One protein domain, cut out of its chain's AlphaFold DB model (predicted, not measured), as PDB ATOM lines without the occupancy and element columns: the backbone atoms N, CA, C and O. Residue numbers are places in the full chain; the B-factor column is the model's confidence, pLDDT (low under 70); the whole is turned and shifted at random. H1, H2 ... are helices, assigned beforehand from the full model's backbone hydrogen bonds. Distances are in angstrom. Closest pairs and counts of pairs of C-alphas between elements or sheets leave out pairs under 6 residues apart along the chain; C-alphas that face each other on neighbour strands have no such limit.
ATOM      1  N   THR A  53      41.440  16.862  -6.505       80.69
ATOM      2  CA  THR A  53      40.973  18.129  -7.085       80.69
ATOM      3  C   THR A  53      40.498  19.152  -6.047       80.69
ATOM      4  O   THR A  53      40.164  20.271  -6.444       80.69
ATOM      5  N   ASN A  54      40.473  18.811  -4.746       76.94
ATOM      6  CA  ASN A  54      39.874  19.623  -3.667       76.94
ATOM      7  C   ASN A  54      38.488  20.188  -4.048       76.94
ATOM      8  O   ASN A  54      38.073  21.257  -3.603       76.94
ATOM      9  N   GLU A  55      37.747  19.477  -4.904       80.44
ATOM     10  CA  GLU A  55      36.422  19.909  -5.361       80.44
ATOM     11  C   GLU A  55      35.425  19.953  -4.204       80.44
ATOM     12  O   GLU A  55      34.525  20.784  -4.212       80.44
ATOM     13  N   PHE A  56      35.629  19.120  -3.180       81.44
ATOM     14  CA  PHE A  56      34.779  19.070  -1.997       81.44
ATOM     15  C   PHE A  56      34.734  20.403  -1.235       81.44
ATOM     16  O   PHE A  56      33.652  20.877  -0.912       81.44
ATOM     17  N   GLU A  57      35.882  21.052  -1.016       85.06
ATOM     18  CA  GLU A  57      35.944  22.359  -0.340       85.06
ATOM     19  C   GLU A  57      35.219  23.435  -1.156       85.06
ATOM     20  O   GLU A  57      34.386  24.164  -0.628       85.06
ATOM     21  N   LYS A  58      35.445  23.468  -2.475       86.81
ATOM     22  CA  LYS A  58      34.770  24.419  -3.372       86.81
ATOM     23  C   LYS A  58      33.258  24.212  -3.410       86.81
ATOM     24  O   LYS A  58      32.509  25.182  -3.492       86.81
ATOM     25  N   ILE A  59      32.813  22.957  -3.395       87.25
ATOM     26  CA  ILE A  59      31.391  22.613  -3.359       87.25
ATOM     27  C   ILE A  59      30.787  23.058  -2.025       87.25
ATOM     28  O   ILE A  59      29.739  23.695  -2.042       87.25
ATOM     29  N   ASN A  60      31.457  22.813  -0.898       88.56
ATOM     30  CA  ASN A  60      30.985  23.267   0.412       88.56
ATOM     31  C   ASN A  60      30.905  24.796   0.500       88.56
ATOM     32  O   ASN A  60      29.889  25.322   0.945       88.56
ATOM     33  N   ASP A  61      31.902  25.516  -0.018       91.31
ATOM     34  CA  ASP A  61      31.869  26.981  -0.090       91.31
ATOM     35  C   ASP A  61      30.676  27.489  -0.910       91.31
ATOM     36  O   ASP A  61      30.053  28.502  -0.578       91.31
ATOM     37  N   LEU A  62      30.360  26.813  -2.018       91.75
ATOM     38  CA  LEU A  62      29.193  27.138  -2.832       91.75
ATOM     39  C   LEU A  62      27.897  26.833  -2.081       91.75
ATOM     40  O   LEU A  62      27.002  27.676  -2.087       91.75
ATOM     41  N   ILE A  63      27.805  25.685  -1.406       90.00
ATOM     42  CA  ILE A  63      26.652  25.319  -0.575       90.00
ATOM     43  C   ILE A  63      26.415  26.392   0.487       90.00
ATOM     44  O   ILE A  63      25.303  26.901   0.597       90.00
ATOM     45  N   GLU A  64      27.450  26.820   1.211       91.94
ATOM     46  CA  GLU A  64      27.317  27.880   2.210       91.94
ATOM     47  C   GLU A  64      26.864  29.214   1.613       91.94
ATOM     48  O   GLU A  64      26.027  29.905   2.199       91.94
ATOM     49  N   LYS A  65      27.403  29.602   0.451       93.62
ATOM     50  CA  LYS A  65      26.993  30.836  -0.237       93.62
ATOM     51  C   LYS A  65      25.520  30.787  -0.615       93.62
ATOM     52  O   LYS A  65      24.794  31.739  -0.337       93.62
ATOM     53  N   TRP A  66      25.074  29.682  -1.205       92.88
ATOM     54  CA  TRP A  66      23.676  29.510  -1.581       92.88
ATOM     55  C   TRP A  66      22.765  29.463  -0.359       92.88
ATOM     56  O   TRP A  66      21.770  30.178  -0.341       92.88
ATOM     57  N   ARG A  67      23.150  28.758   0.710       91.75
ATOM     58  CA  ARG A  67      22.413  28.772   1.982       91.75
ATOM     59  C   ARG A  67      22.280  30.178   2.554       91.75
ATOM     60  O   ARG A  67      21.189  30.569   2.952       91.75
ATOM     61  N   LYS A  68      23.350  30.980   2.544       91.38
ATOM     62  CA  LYS A  68      23.309  32.387   2.987       91.38
ATOM     63  C   LYS A  68      22.347  33.229   2.147       91.38
ATOM     64  O   LYS A  68      21.565  33.988   2.715       91.38
ATOM     65  N   ILE A  69      22.376  33.082   0.823       92.00
ATOM     66  CA  ILE A  69      21.451  33.787  -0.079       92.00
ATOM     67  C   ILE A  69      20.008  33.358   0.200       92.00
ATOM     68  O   ILE A  69      19.137  34.212   0.344       92.00
ATOM     69  N   CYS A  70      19.757  32.055   0.335       89.12
ATOM     70  CA  CYS A  70      18.439  31.522   0.658       89.12
ATOM     71  C   CYS A  70      17.937  32.044   2.010       89.12
ATOM     72  O   CYS A  70      16.812  32.520   2.081       89.12
ATOM     73  N   HIS A  71      18.771  32.058   3.053       88.38
ATOM     74  CA  HIS A  71      18.426  32.654   4.346       88.38
ATOM     75  C   HIS A  71      18.006  34.121   4.219       88.38
ATOM     76  O   HIS A  71      16.987  34.535   4.769       88.38
ATOM     77  N   GLN A  72      18.774  34.921   3.476       90.75
ATOM     78  CA  GLN A  72      18.466  36.336   3.269       90.75
ATOM     79  C   GLN A  72      17.172  36.533   2.472       90.75
ATOM     80  O   GLN A  72      16.337  37.355   2.854       90.75
ATOM     81  N   ALA A  73      16.986  35.762   1.401       90.38
ATOM     82  CA  ALA A  73      15.789  35.810   0.572       90.38
ATOM     83  C   ALA A  73      14.539  35.413   1.369       90.38
ATOM     84  O   ALA A  73      13.528  36.112   1.308       90.38
ATOM     85  N   SER A  74      14.621  34.349   2.168       89.69
ATOM     86  CA  SER A  74      13.513  33.886   3.001       89.69
ATOM     87  C   SER A  74      13.167  34.878   4.103       89.69
ATOM     88  O   SER A  74      11.991  35.146   4.318       89.69
ATOM     89  N   ASN A  75      14.160  35.507   4.743       90.38
ATOM     90  CA  ASN A  75      13.915  36.585   5.708       90.38
ATOM     91  C   ASN A  75      13.209  37.782   5.060       90.38
ATOM     92  O   ASN A  75      12.249  38.318   5.614       90.38
ATOM     93  N   TYR A  76      13.653  38.195   3.871       93.25
ATOM     94  CA  TYR A  76      12.997  39.267   3.126       93.25
ATOM     95  C   TYR A  76      11.547  38.907   2.775       93.25
ATOM     96  O   TYR A  76      10.632  39.710   2.979       93.25
ATOM     97  N   LEU A  77      11.331  37.688   2.281       90.69
ATOM     98  CA  LEU A  77      10.010  37.208   1.904       90.69
ATOM     99  C   LEU A  77       9.082  37.127   3.119       90.69
ATOM    100  O   LEU A  77       7.965  37.638   3.040       90.69
ATOM    101  N   LEU A  78       9.561  36.579   4.238       89.62
ATOM    102  CA  LEU A  78       8.820  36.486   5.492       89.62
ATOM    103  C   LEU A  78       8.364  37.867   5.959       89.62
ATOM    104  O   LEU A  78       7.172  38.071   6.177       89.62
ATOM    105  N   ASN A  79       9.276  38.839   6.008       90.56
ATOM    106  CA  ASN A  79       8.947  40.213   6.391       90.56
ATOM    107  C   ASN A  79       7.889  40.816   5.456       90.56
ATOM    108  O   ASN A  79       6.915  41.420   5.904       90.56
ATOM    109  N   SER A  80       8.043  40.621   4.143       90.25
ATOM    110  CA  SER A  80       7.077  41.123   3.163       90.25
ATOM    111  C   SER A  80       5.691  40.482   3.325       90.25
ATOM    112  O   SER A  80       4.673  41.162   3.177       90.25
ATOM    113  N   MET A  81       5.637  39.188   3.656       87.75
ATOM    114  CA  MET A  81       4.389  38.474   3.907       87.75
ATOM    115  C   MET A  81       3.756  38.911   5.219       87.75
ATOM    116  O   MET A  81       2.563  39.189   5.227       87.75
ATOM    117  N   GLN A  82       4.531  39.050   6.294       88.00
ATOM    118  CA  GLN A  82       4.041  39.531   7.584       88.00
ATOM    119  C   GLN A  82       3.386  40.906   7.448       88.00
ATOM    120  O   GLN A  82       2.267  41.096   7.917       88.00
ATOM    121  N   VAL A  83       4.007  41.834   6.712       89.00
ATOM    122  CA  VAL A  83       3.399  43.142   6.427       89.00
ATOM    123  C   VAL A  83       2.070  42.977   5.689       89.00
ATOM    124  O   VAL A  83       1.072  43.562   6.104       89.00
ATOM    125  N   LYS A  84       2.008  42.162   4.629       87.94
ATOM    126  CA  LYS A  84       0.749  41.915   3.901       87.94
ATOM    127  C   LYS A  84      -0.325  41.308   4.806       87.94
ATOM    128  O   LYS A  84      -1.469  41.742   4.761       87.94
ATOM    129  N   ILE A  85       0.046  40.340   5.639       86.81
ATOM    130  CA  ILE A  85      -0.845  39.674   6.593       86.81
ATOM    131  C   ILE A  85      -1.397  40.678   7.606       86.81
ATOM    132  O   ILE A  85      -2.600  40.691   7.851       86.81
ATOM    133  N   MET A  86      -0.562  41.580   8.125       86.44
ATOM    134  CA  MET A  86      -1.023  42.654   9.008       86.44
ATOM    135  C   MET A  86      -2.059  43.555   8.321       86.44
ATOM    136  O   MET A  86      -3.082  43.866   8.926       86.44
ATOM    137  N   HIS A  87      -1.862  43.910   7.046       88.94
ATOM    138  CA  HIS A  87      -2.844  44.697   6.282       88.94
ATOM    139  C   HIS A  87      -4.155  43.938   6.018       88.94
ATOM    140  O   HIS A  87      -5.200  44.564   5.863       88.94
ATOM    141  N   MET A  88      -4.120  42.603   5.987       84.50
ATOM    142  CA  MET A  88      -5.298  41.744   5.814       84.50
ATOM    143  C   MET A  88      -6.069  41.485   7.120       84.50
ATOM    144  O   MET A  88      -7.034  40.726   7.108       84.50
ATOM    145  N   GLY A  89      -5.682  42.111   8.237       82.69
ATOM    146  CA  GLY A  89      -6.337  41.922   9.535       82.69
ATOM    147  C   GLY A  89      -5.679  40.866  10.426       82.69
ATOM    148  O   GLY A  89      -6.298  40.399  11.377       82.69
ATOM    149  N   GLY A  90      -4.426  40.497  10.141       85.06
ATOM    150  CA  GLY A  90      -3.631  39.583  10.960       85.06
ATOM    151  C   GLY A  90      -3.623  38.136  10.462       85.06
ATOM    152  O   GLY A  90      -4.226  37.790   9.443       85.06
ATOM    153  N   HIS A  91      -2.896  37.279  11.184       83.06
ATOM    154  CA  HIS A  91      -2.625  35.899  10.769       83.06
ATOM    155  C   HIS A  91      -3.895  35.046  10.680       83.06
ATOM    156  O   HIS A  91      -4.092  34.339   9.693       83.06
ATOM    157  N   SER A  92      -4.807  35.186  11.648       81.31
ATOM    158  CA  SER A  92      -6.087  34.469  11.643       81.31
ATOM    159  C   SER A  92      -6.939  34.789  10.409       81.31
ATOM    160  O   SER A  92      -7.527  33.883   9.820       81.31
ATOM    161  N   ALA A  93      -6.999  36.060   9.993       83.44
ATOM    162  CA  ALA A  93      -7.775  36.479   8.826       83.44
ATOM    163  C   ALA A  93      -7.181  35.920   7.525       83.44
ATOM    164  O   ALA A  93      -7.905  35.410   6.668       83.44
ATOM    165  N   TRP A  94      -5.851  35.941   7.404       84.62
ATOM    166  CA  TRP A  94      -5.157  35.338   6.270       84.62
ATOM    167  C   TRP A  94      -5.355  33.818   6.204       84.62
ATOM    168  O   TRP A  94      -5.661  33.290   5.136       84.62
ATOM    169  N   LYS A  95      -5.242  33.115   7.338       82.31
ATOM    170  CA  LYS A  95      -5.435  31.659   7.412       82.31
ATOM    171  C   LYS A  95      -6.853  31.264   7.010       82.31
ATOM    172  O   LYS A  95      -7.018  30.322   6.240       82.31
ATOM    173  N   GLN A  96      -7.859  32.010   7.469       84.00
ATOM    174  CA  GLN A  96      -9.242  31.794   7.049       84.00
ATOM    175  C   GLN A  96      -9.402  32.008   5.540       84.00
ATOM    176  O   GLN A  96      -9.930  31.140   4.859       84.00
ATOM    177  N   GLN A  97      -8.851  33.094   4.990       84.62
ATOM    178  CA  GLN A  97      -8.916  33.349   3.550       84.62
ATOM    179  C   GLN A  97      -8.236  32.248   2.719       84.62
ATOM    180  O   GLN A  97      -8.710  31.916   1.633       84.62
ATOM    181  N   GLN A  98      -7.123  31.684   3.197       82.62
ATOM    182  CA  GLN A  98      -6.462  30.565   2.521       82.62
ATOM    183  C   GLN A  98      -7.287  29.282   2.596       82.62
ATOM    184  O   GLN A  98      -7.404  28.587   1.589       82.62
ATOM    185  N   LYS A  99      -7.908  29.000   3.747       81.31
ATOM    186  CA  LYS A  99      -8.850  27.885   3.886       81.31
ATOM    187  C   LYS A  99     -10.037  28.038   2.945       81.31
ATOM    188  O   LYS A  99     -10.357  27.091   2.243       81.31
ATOM    189  N   ASP A 100     -10.624  29.227   2.858       82.12
ATOM    190  CA  ASP A 100     -11.760  29.488   1.973       82.12
ATOM    191  C   ASP A 100     -11.363  29.336   0.495       82.12
ATOM    192  O   ASP A 100     -12.100  28.757  -0.301       82.12
ATOM    193  N   LYS A 101     -10.166  29.801   0.109       80.94
ATOM    194  CA  LYS A 101      -9.625  29.583  -1.243       80.94
ATOM    195  C   LYS A 101      -9.408  28.103  -1.542       80.94
ATOM    196  O   LYS A 101      -9.811  27.657  -2.614       80.94
ATOM    197  N   LYS A 102      -8.806  27.358  -0.610       77.12
ATOM    198  CA  LYS A 102      -8.573  25.918  -0.762       77.12
ATOM    199  C   LYS A 102      -9.894  25.153  -0.821       77.12
ATOM    200  O   LYS A 102     -10.057  24.314  -1.694       77.12
ATOM    201  N   ALA A 103     -10.866  25.494   0.023       75.44
ATOM    202  CA  ALA A 103     -12.198  24.898   0.012       75.44
ATOM    203  C   ALA A 103     -12.927  25.151  -1.316       75.44
ATOM    204  O   ALA A 103     -13.502  24.228  -1.882       75.44
ATOM    205  N   ASN A 104     -12.845  26.368  -1.866       73.12
ATOM    206  CA  ASN A 104     -13.432  26.678  -3.172       73.12
ATOM    207  C   ASN A 104     -12.744  25.927  -4.325       73.12
ATOM    208  O   ASN A 104     -13.415  25.495  -5.259       73.12
ATOM    209  N   GLN A 105     -11.419  25.754  -4.268       74.19
ATOM    210  CA  GLN A 105     -10.678  24.944  -5.241       74.19
ATOM    211  C   GLN A 105     -11.028  23.457  -5.119       74.19
ATOM    212  O   GLN A 105     -11.322  22.818  -6.124       74.19
ATOM    213  N   SER A 106     -11.070  22.933  -3.894       69.69
ATOM    214  CA  SER A 106     -11.457  21.554  -3.599       69.69
ATOM    215  C   SER A 106     -12.886  21.266  -4.053       69.69
ATOM    216  O   SER A 106     -13.110  20.253  -4.695       69.69
ATOM    217  N   PHE A 107     -13.834  22.185  -3.843       68.00
ATOM    218  CA  PHE A 107     -15.206  22.028  -4.329       68.00
ATOM    219  C   PHE A 107     -15.284  21.971  -5.864       68.00
ATOM    220  O   PHE A 107     -16.023  21.163  -6.422       68.00
ATOM    221  N   GLY A 108     -14.493  22.796  -6.562       70.56
ATOM    222  CA  GLY A 108     -14.374  22.727  -8.021       70.56
ATOM    223  C   GLY A 108     -13.776  21.401  -8.499       70.56
ATOM    224  O   GLY A 108     -14.290  20.799  -9.439       70.56
ATOM    225  N   ASN A 109     -12.734  20.918  -7.819       70.69
ATOM    226  CA  ASN A 109     -12.077  19.653  -8.140       70.69
ATOM    227  C   ASN A 109     -12.961  18.439  -7.821       70.69
ATOM    228  O   ASN A 109     -13.000  17.510  -8.619       70.69
ATOM    229  N   GLU A 110     -13.707  18.457  -6.714       74.00
ATOM    230  CA  GLU A 110     -14.652  17.395  -6.355       74.00
ATOM    231  C   GLU A 110     -15.786  17.323  -7.374       74.00
ATOM    232  O   GLU A 110     -16.082  16.243  -7.867       74.00
ATOM    233  N   SER A 111     -16.340  18.465  -7.796       75.00
ATOM    234  CA  SER A 111     -17.342  18.482  -8.863       75.00
ATOM    235  C   SER A 111     -16.782  17.923 -10.177       75.00
ATOM    236  O   SER A 111     -17.440  17.128 -10.844       75.00
ATOM    237  N   CYS A 112     -15.548  18.272 -10.555       73.25
ATOM    238  CA  CYS A 112     -14.887  17.671 -11.716       73.25
ATOM    239  C   CYS A 112     -14.670  16.157 -11.547       73.25
ATOM    240  O   CYS A 112     -14.845  15.411 -12.510       73.25
ATOM    241  N   ARG A 113     -14.328  15.697 -10.339       76.56
ATOM    242  CA  ARG A 113     -14.089  14.285 -10.026       76.56
ATOM    243  C   ARG A 113     -15.376  13.465 -10.031       76.56
ATOM    244  O   ARG A 113     -15.376  12.372 -10.588       76.56
ATOM    245  N   GLU A 114     -16.463  13.996  -9.480       79.56
ATOM    246  CA  GLU A 114     -17.803  13.402  -9.547       79.56
ATOM    247  C   GLU A 114     -18.254  13.269 -11.004       79.56
ATOM    248  O   GLU A 114     -18.595  12.173 -11.436       79.56
ATOM    249  N   ASN A 115     -18.123  14.333 -11.805       79.38
ATOM    250  CA  ASN A 115     -18.447  14.291 -13.234       79.38
ATOM    251  C   ASN A 115     -17.594  13.264 -14.007       79.38
ATOM    252  O   ASN A 115     -18.105  12.569 -14.883       79.38
ATOM    253  N   LEU A 116     -16.298  13.156 -13.693       79.12
ATOM    254  CA  LEU A 116     -15.397  12.187 -14.322       79.12
ATOM    255  C   LEU A 116     -15.725  10.746 -13.901       79.12
ATOM    256  O   LEU A 116     -15.741   9.849 -14.739       79.12
ATOM    257  N   SER A 117     -16.029  10.528 -12.622       80.81
ATOM    258  CA  SER A 117     -16.486   9.242 -12.084       80.81
ATOM    259  C   SER A 117     -17.802   8.808 -12.735       80.81
ATOM    260  O   SER A 117     -17.926   7.673 -13.193       80.81
ATOM    261  N   ASP A 118     -18.771   9.716 -12.841       82.62
ATOM    262  CA  ASP A 118     -20.055   9.455 -13.493       82.62
ATOM    263  C   ASP A 118     -19.876   9.136 -14.981       82.62
ATOM    264  O   ASP A 118     -20.524   8.226 -15.502       82.62
ATOM    265  N   PHE A 119     -18.939   9.812 -15.654       79.75
ATOM    266  CA  PHE A 119     -18.589   9.517 -17.040       79.75
ATOM    267  C   PHE A 119     -17.959   8.128 -17.200       79.75
ATOM    268  O   PHE A 119     -18.384   7.377 -18.075       79.75
ATOM    269  N   VAL A 120     -17.016   7.738 -16.334       80.00
ATOM    270  CA  VAL A 120     -16.397   6.394 -16.346       80.00
ATOM    271  C   VAL A 120     -17.431   5.286 -16.102       80.00
ATOM    272  O   VAL A 120     -17.308   4.192 -16.651       80.00
ATOM    273  N   ASN A 121     -18.480   5.574 -15.328       80.44
ATOM    274  CA  ASN A 121     -19.582   4.646 -15.066       80.44
ATOM    275  C   ASN A 121     -20.678   4.647 -16.154       80.44
ATOM    276  O   ASN A 121     -21.607   3.839 -16.083       80.44
ATOM    277  N   SER A 122     -20.602   5.541 -17.143       83.62
ATOM    278  CA  SER A 122     -21.596   5.663 -18.213       83.62
ATOM    279  C   SER A 122     -21.366   4.659 -19.351       83.62
ATOM    280  O   SER A 122     -20.252   4.186 -19.585       83.62
ATOM    281  N   GLU A 123     -22.417   4.358 -20.121       73.00
ATOM    282  CA  GLU A 123     -22.297   3.505 -21.315       73.00
ATOM    283  C   GLU A 123     -21.356   4.117 -22.375       73.00
ATOM    284  O   GLU A 123     -20.696   3.376 -23.107       73.00
ATOM    285  N   GLU A 124     -21.207   5.448 -22.409       73.31
ATOM    286  CA  GLU A 124     -20.324   6.163 -23.344       73.31
ATOM    287  C   GLU A 124     -18.841   5.821 -23.139       73.31
ATOM    288  O   GLU A 124     -18.090   5.736 -24.113       73.31
ATOM    289  N   PHE A 125     -18.424   5.511 -21.908       77.50
ATOM    290  CA  PHE A 125     -17.050   5.107 -21.608       77.50
ATOM    291  C   PHE A 125     -16.667   3.785 -22.286       77.50
ATOM    292  O   PHE A 125     -15.544   3.614 -22.762       77.50
ATOM    293  N   THR A 126     -17.620   2.857 -22.407       73.19
ATOM    294  CA  THR A 126     -17.389   1.547 -23.043       73.19
ATOM    295  C   THR A 126     -17.194   1.639 -24.557       73.19
ATOM    296  O   THR A 126     -16.628   0.726 -25.160       73.19
ATOM    297  N   HIS A 127     -17.617   2.753 -25.163       80.38
ATOM    298  CA  HIS A 127     -17.458   3.038 -26.587       80.38
ATOM    299  C   HIS A 127     -16.128   3.726 -26.936       80.38
ATOM    300  O   HIS A 127     -15.795   3.820 -28.119       80.38
ATOM    301  N   LEU A 128     -15.365   4.179 -25.937       78.19
ATOM    302  CA  LEU A 128     -14.044   4.777 -26.127       78.19
ATOM    303  C   LEU A 128     -12.983   3.731 -26.487       78.19
ATOM    304  O   LEU A 128     -13.133   2.531 -26.240       78.19
ATOM    305  N   SER A 129     -11.877   4.186 -27.073       84.06
ATOM    306  CA  SER A 129     -10.736   3.311 -27.336       84.06
ATOM    307  C   SER A 129     -10.075   2.852 -26.031       84.06
ATOM    308  O   SER A 129     -10.108   3.541 -25.012       84.06
ATOM    309  N   SER A 130      -9.393   1.703 -26.061       79.75
ATOM    310  CA  SER A 130      -8.666   1.184 -24.889       79.75
ATOM    311  C   SER A 130      -7.582   2.137 -24.371       79.75
ATOM    312  O   SER A 130      -7.171   2.035 -23.221       79.75
ATOM    313  N   TYR A 131      -7.088   3.027 -25.235       80.44
ATOM    314  CA  TYR A 131      -6.116   4.053 -24.879       80.44
ATOM    315  C   TYR A 131      -6.786   5.176 -24.073       80.44
ATOM    316  O   TYR A 131      -6.356   5.475 -22.967       80.44
ATOM    317  N   GLU A 132      -7.911   5.706 -24.558       78.56
ATOM    318  CA  GLU A 132      -8.671   6.761 -23.870       78.56
ATOM    319  C   GLU A 132      -9.239   6.289 -22.524       78.56
ATOM    320  O   GLU A 132      -9.236   7.037 -21.551       78.56
ATOM    321  N   GLN A 133      -9.672   5.027 -22.434       80.75
ATOM    322  CA  GLN A 133     -10.115   4.436 -21.167       80.75
ATOM    323  C   GLN A 133      -8.984   4.366 -20.133       80.75
ATOM    324  O   GLN A 133      -9.220   4.601 -18.949       80.75
ATOM    325  N   SER A 134      -7.761   4.051 -20.573       81.12
ATOM    326  CA  SER A 134      -6.588   4.001 -19.697       81.12
ATOM    327  C   SER A 134      -6.225   5.391 -19.179       81.12
ATOM    328  O   SER A 134      -6.028   5.546 -17.977       81.12
ATOM    329  N   ASP A 135      -6.196   6.392 -20.060       82.62
ATOM    330  CA  ASP A 135      -5.852   7.773 -19.704       82.62
ATOM    331  C   ASP A 135      -6.851   8.361 -18.690       82.62
ATOM    332  O   ASP A 135      -6.458   9.006 -17.718       82.62
ATOM    333  N   LEU A 136      -8.153   8.102 -18.863       79.88
ATOM    334  CA  LEU A 136      -9.187   8.563 -17.926       79.88
ATOM    335  C   LEU A 136      -9.105   7.853 -16.566       79.88
ATOM    336  O   LEU A 136      -9.309   8.480 -15.524       79.88
ATOM    337  N   MET A 137      -8.773   6.559 -16.554       79.94
ATOM    338  CA  MET A 137      -8.575   5.798 -15.315       79.94
ATOM    339  C   MET A 137      -7.322   6.264 -14.554       79.94
ATOM    340  O   MET A 137      -7.300   6.261 -13.322       79.94
ATOM    341  N   GLU A 138      -6.275   6.669 -15.277       82.81
ATOM    342  CA  GLU A 138      -5.059   7.254 -14.706       82.81
ATOM    343  C   GLU A 138      -5.350   8.616 -14.064       82.81
ATOM    344  O   GLU A 138      -5.008   8.812 -12.899       82.81
ATOM    345  N   GLN A 139      -6.095   9.490 -14.748       79.50
ATOM    346  CA  GLN A 139      -6.523  10.792 -14.209       79.50
ATOM    347  C   GLN A 139      -7.381  10.655 -12.940       79.50
ATOM    348  O   GLN A 139      -7.217  11.410 -11.977       79.50
ATOM    349  N   LEU A 140      -8.279   9.667 -12.888       79.12
ATOM    350  CA  LEU A 140      -9.088   9.400 -11.693       79.12
ATOM    351  C   LEU A 140      -8.207   8.935 -10.518       79.12
ATOM    352  O   LEU A 140      -8.362   9.409  -9.393       79.12
ATOM    353  N   ASN A 141      -7.235   8.057 -10.766       78.12
ATOM    354  CA  ASN A 141      -6.311   7.607  -9.723       78.12
ATOM    355  C   ASN A 141      -5.356   8.713  -9.245       78.12
ATOM    356  O   ASN A 141      -5.047   8.777  -8.056       78.12
ATOM    357  N   GLU A 142      -4.896   9.582 -10.144       76.94
ATOM    358  CA  GLU A 142      -4.035  10.719  -9.807       76.94
ATOM    359  C   GLU A 142      -4.771  11.706  -8.889       76.94
ATOM    360  O   GLU A 142      -4.298  11.997  -7.789       76.94
ATOM    361  N   THR A 143      -5.997  12.092  -9.256       69.81
ATOM    362  CA  THR A 143      -6.846  12.976  -8.431       69.81
ATOM    363  C   THR A 143      -7.228  12.360  -7.078       69.81
ATOM    364  O   THR A 143      -7.390  13.073  -6.083       69.81
ATOM    365  N   LEU A 144      -7.351  11.029  -6.989       68.00
ATOM    366  CA  LEU A 144      -7.575  10.334  -5.720       68.00
ATOM    367  C   LEU A 144      -6.341  10.412  -4.804       68.00
ATOM    368  O   LEU A 144      -6.483  10.713  -3.617       68.00
ATOM    369  N   ASN A 145      -5.143  10.192  -5.345       65.31
ATOM    370  CA  ASN A 145      -3.896  10.237  -4.577       65.31
ATOM    371  C   ASN A 145      -3.577  11.644  -4.055       65.31
ATOM    372  O   ASN A 145      -3.151  11.787  -2.907       65.31
ATOM    373  N   GLU A 146      -3.834  12.683  -4.853       64.62
ATOM    374  CA  GLU A 146      -3.679  14.081  -4.429       64.62
ATOM    375  C   GLU A 146      -4.573  14.410  -3.224       64.62
ATOM    376  O   GLU A 146      -4.114  15.009  -2.250       64.62
ATOM    377  N   SER A 147      -5.820  13.925  -3.219       59.97
ATOM    378  CA  SER A 147      -6.756  14.170  -2.112       59.97
ATOM    379  C   SER A 147      -6.327  13.536  -0.780       59.97
ATOM    380  O   SER A 147      -6.649  14.053   0.289       59.97
ATOM    381  N   ILE A 148      -5.568  12.437  -0.811       56.53
ATOM    382  CA  ILE A 148      -5.078  11.760   0.400       56.53
ATOM    383  C   ILE A 148      -3.934  12.563   1.035       56.53
ATOM    384  O   ILE A 148      -3.930  12.769   2.247       56.53
ATOM    385  N   LEU A 149      -3.018  13.084   0.214       56.09
ATOM    386  CA  LEU A 149      -1.883  13.898   0.664       56.09
ATOM    387  C   LEU A 149      -2.329  15.225   1.295       56.09
ATOM    388  O   LEU A 149      -1.710  15.710   2.239       56.09
ATOM    389  N   GLU A 150      -3.427  15.807   0.813       56.12
ATOM    390  CA  GLU A 150      -3.937  17.078   1.332       56.12
ATOM    391  C   GLU A 150      -4.546  16.999   2.740       56.12
ATOM    392  O   GLU A 150      -4.586  18.020   3.432       56.12
ATOM    393  N   ASN A 151      -5.020  15.821   3.161       51.50
ATOM    394  CA  ASN A 151      -5.688  15.618   4.451       51.50
ATOM    395  C   ASN A 151      -4.707  15.414   5.619       51.50
ATOM    396  O   ASN A 151      -5.052  15.697   6.766       51.50
ATOM    397  N   GLU A 152      -3.481  14.957   5.356       50.81
ATOM    398  CA  GLU A 152      -2.470  14.728   6.403       50.81
ATOM    399  C   GLU A 152      -1.848  16.032   6.931       50.81
ATOM    400  O   GLU A 152      -1.300  16.072   8.034       50.81
ATOM    401  N   ASP A 153      -1.974  17.126   6.179       52.34
ATOM    402  CA  ASP A 153      -1.242  18.365   6.428       52.34
ATOM    403  C   ASP A 153      -1.986  19.328   7.396       52.34
ATOM    404  O   ASP A 153      -1.432  20.324   7.863       52.34
ATOM    405  N   GLN A 161       1.415  33.992  14.517       71.88
ATOM    406  CA  GLN A 161       2.475  34.554  13.690       71.88
ATOM    407  C   GLN A 161       2.930  33.560  12.629       71.88
ATOM    408  O   GLN A 161       3.174  32.398  12.926       71.88
ATOM    409  N   LEU A 162       3.119  34.068  11.408       78.88
ATOM    410  CA  LEU A 162       3.735  33.313  10.323       78.88
ATOM    411  C   LEU A 162       5.201  33.038  10.677       78.88
ATOM    412  O   LEU A 162       6.010  33.972  10.762       78.88
ATOM    413  N   THR A 163       5.532  31.764  10.857       83.38
ATOM    414  CA  THR A 163       6.892  31.303  11.152       83.38
ATOM    415  C   THR A 163       7.677  30.992   9.878       83.38
ATOM    416  O   THR A 163       7.126  30.776   8.797       83.38
ATOM    417  N   MET A 164       9.007  30.935   9.998       81.94
ATOM    418  CA  MET A 164       9.871  30.554   8.877       81.94
ATOM    419  C   MET A 164       9.571  29.123   8.399       81.94
ATOM    420  O   MET A 164       9.518  28.884   7.199       81.94
ATOM    421  N   HIS A 165       9.305  28.187   9.315       82.88
ATOM    422  CA  HIS A 165       8.922  26.816   8.962       82.88
ATOM    423  C   HIS A 165       7.647  26.769   8.111       82.88
ATOM    424  O   HIS A 165       7.614  26.072   7.098       82.88
ATOM    425  N   GLU A 166       6.628  27.551   8.470       78.88
ATOM    426  CA  GLU A 166       5.393  27.649   7.685       78.88
ATOM    427  C   GLU A 166       5.632  28.269   6.306       78.88
ATOM    428  O   GLU A 166       5.040  27.816   5.328       78.88
ATOM    429  N   LEU A 167       6.531  29.253   6.189       84.25
ATOM    430  CA  LEU A 167       6.910  29.819   4.892       84.25
ATOM    431  C   LEU A 167       7.551  28.765   3.977       84.25
ATOM    432  O   LEU A 167       7.207  28.689   2.799       84.25
ATOM    433  N   TYR A 168       8.465  27.948   4.502       84.69
ATOM    434  CA  TYR A 168       9.112  26.886   3.726       84.69
ATOM    435  C   TYR A 168       8.134  25.789   3.313       84.69
ATOM    436  O   TYR A 168       8.161  25.352   2.164       84.69
ATOM    437  N   ARG A 169       7.207  25.425   4.202       83.12
ATOM    438  CA  ARG A 169       6.123  24.499   3.878       83.12
ATOM    439  C   ARG A 169       5.192  25.059   2.802       83.12
ATOM    440  O   ARG A 169       4.875  24.354   1.853       83.12
ATOM    441  N   LEU A 170       4.833  26.343   2.881       81.75
ATOM    442  CA  LEU A 170       4.036  27.023   1.852       81.75
ATOM    443  C   LEU A 170       4.743  27.049   0.487       81.75
ATOM    444  O   LEU A 170       4.088  26.991  -0.550       81.75
ATOM    445  N   LEU A 171       6.072  27.148   0.483       83.06
ATOM    446  CA  LEU A 171       6.893  27.114  -0.727       83.06
ATOM    447  C   LEU A 171       7.219  25.692  -1.209       83.06
ATOM    448  O   LEU A 171       7.866  25.559  -2.245       83.06
ATOM    449  N   ASN A 172       6.781  24.656  -0.485       82.56
ATOM    450  CA  ASN A 172       7.125  23.255  -0.724       82.56
ATOM    451  C   ASN A 172       8.649  23.023  -0.800       82.56
ATOM    452  O   ASN A 172       9.180  22.470  -1.764       82.56
ATOM    453  N   LEU A 173       9.366  23.535   0.202       82.69
ATOM    454  CA  LEU A 173      10.820  23.474   0.308       82.69
ATOM    455  C   LEU A 173      11.242  22.852   1.642       82.69
ATOM    456  O   LEU A 173      10.695  23.187   2.694       82.69
ATOM    457  N   ASP A 174      12.290  22.029   1.607       82.44
ATOM    458  CA  ASP A 174      12.865  21.427   2.809       82.44
ATOM    459  C   ASP A 174      13.598  22.474   3.654       82.44
ATOM    460  O   ASP A 174      14.632  23.020   3.256       82.44
ATOM    461  N   TYR A 175      13.087  22.725   4.860       81.62
ATOM    462  CA  TYR A 175      13.713  23.631   5.828       81.62
ATOM    463  C   TYR A 175      15.141  23.184   6.186       81.62
ATOM    464  O   TYR A 175      16.084  23.983   6.197       81.62
ATOM    465  N   ASP A 176      15.309  21.879   6.396       83.88
ATOM    466  CA  ASP A 176      16.570  21.252   6.786       83.88
ATOM    467  C   ASP A 176      17.670  21.440   5.740       83.88
ATOM    468  O   ASP A 176      18.848  21.493   6.079       83.88
ATOM    469  N   LEU A 177      17.322  21.617   4.463       81.88
ATOM    470  CA  LEU A 177      18.314  21.825   3.408       81.88
ATOM    471  C   LEU A 177      19.144  23.101   3.633       81.88
ATOM    472  O   LEU A 177      20.316  23.177   3.236       81.88
ATOM    473  N   ILE A 178      18.533  24.102   4.266       78.50
ATOM    474  CA  ILE A 178      19.090  25.447   4.402       78.50
ATOM    475  C   ILE A 178      19.623  25.674   5.824       78.50
ATOM    476  O   ILE A 178      20.677  26.300   5.962       78.50
TER     477      ILE A 178
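Overview. This is residues 53 to 153 and 161 to 178 of the 180 residues of an uncharacterized protein of Debaryomyces fabryi (UniProt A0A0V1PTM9). Two long helices, H1 and H2, meet near their ends as a wide L, and a third, H4, folds back beside the far part of H2 after the short H3 at the turn. The small helix H5 packs on H1 inside the corner, apart from H4, and residues 53 to 62 stick out at the start. The printed part has 119 residues, with five named helices in the order H1 to H5 and no named strand: all helix. It is extended, with a radius of gyration of the C-alphas of 22.1 A, and flat, spanning 62 by 53 by 19 A.

Along the chain. H1, residues 55 to 87, starts at C-alpha 55 (36.422, 19.909, -5.361) and is 47.9 A long. H2, residues 91 to 120, measures 42.4 A. H3 is residues 123 to 126. H4, residues 130 to 151, measures 32.8 A. H5, residues 164 to 170, ends at C-alpha 170 (4.036, 27.023, 1.852).

Arrangement. H1 and H2 touch only at the corner, and only just, with 3 pairs of C-alphas within 8 A; the closest, Ile 85 and His 91, are 5.9 A apart. Their lines are about perpendicular, at 78 degrees. Residues 113 to 120 of H2 touch residues 136 to 143 of H4, closest at the C-alphas of Arg 113 and Leu 140, 7.2 A, at a shallow tilt of 26 degrees, opposite ways. H3 touches no helix. Residues 74 to 78 of H1 touch H5, closest at the C-alphas of Leu 78 and Met 164, 6.9 A, about perpendicular at 86 degrees. Every O i to N i+4 pair is within hydrogen-bond range in H1, H2 and H5, and 17 of 18 in H4; H3 is too short for one.

Size, cuts and confidence. The farthest C-alphas, Asn 54 and Glu 123, are 66.6 A apart. Residues 154 to 160 are not printed, and C-alphas 153 and 161 are 18.1 A apart across this cut. The links printed whole are tight. Model confidence is under 70 at residues 106 to 107 and 143 to 153.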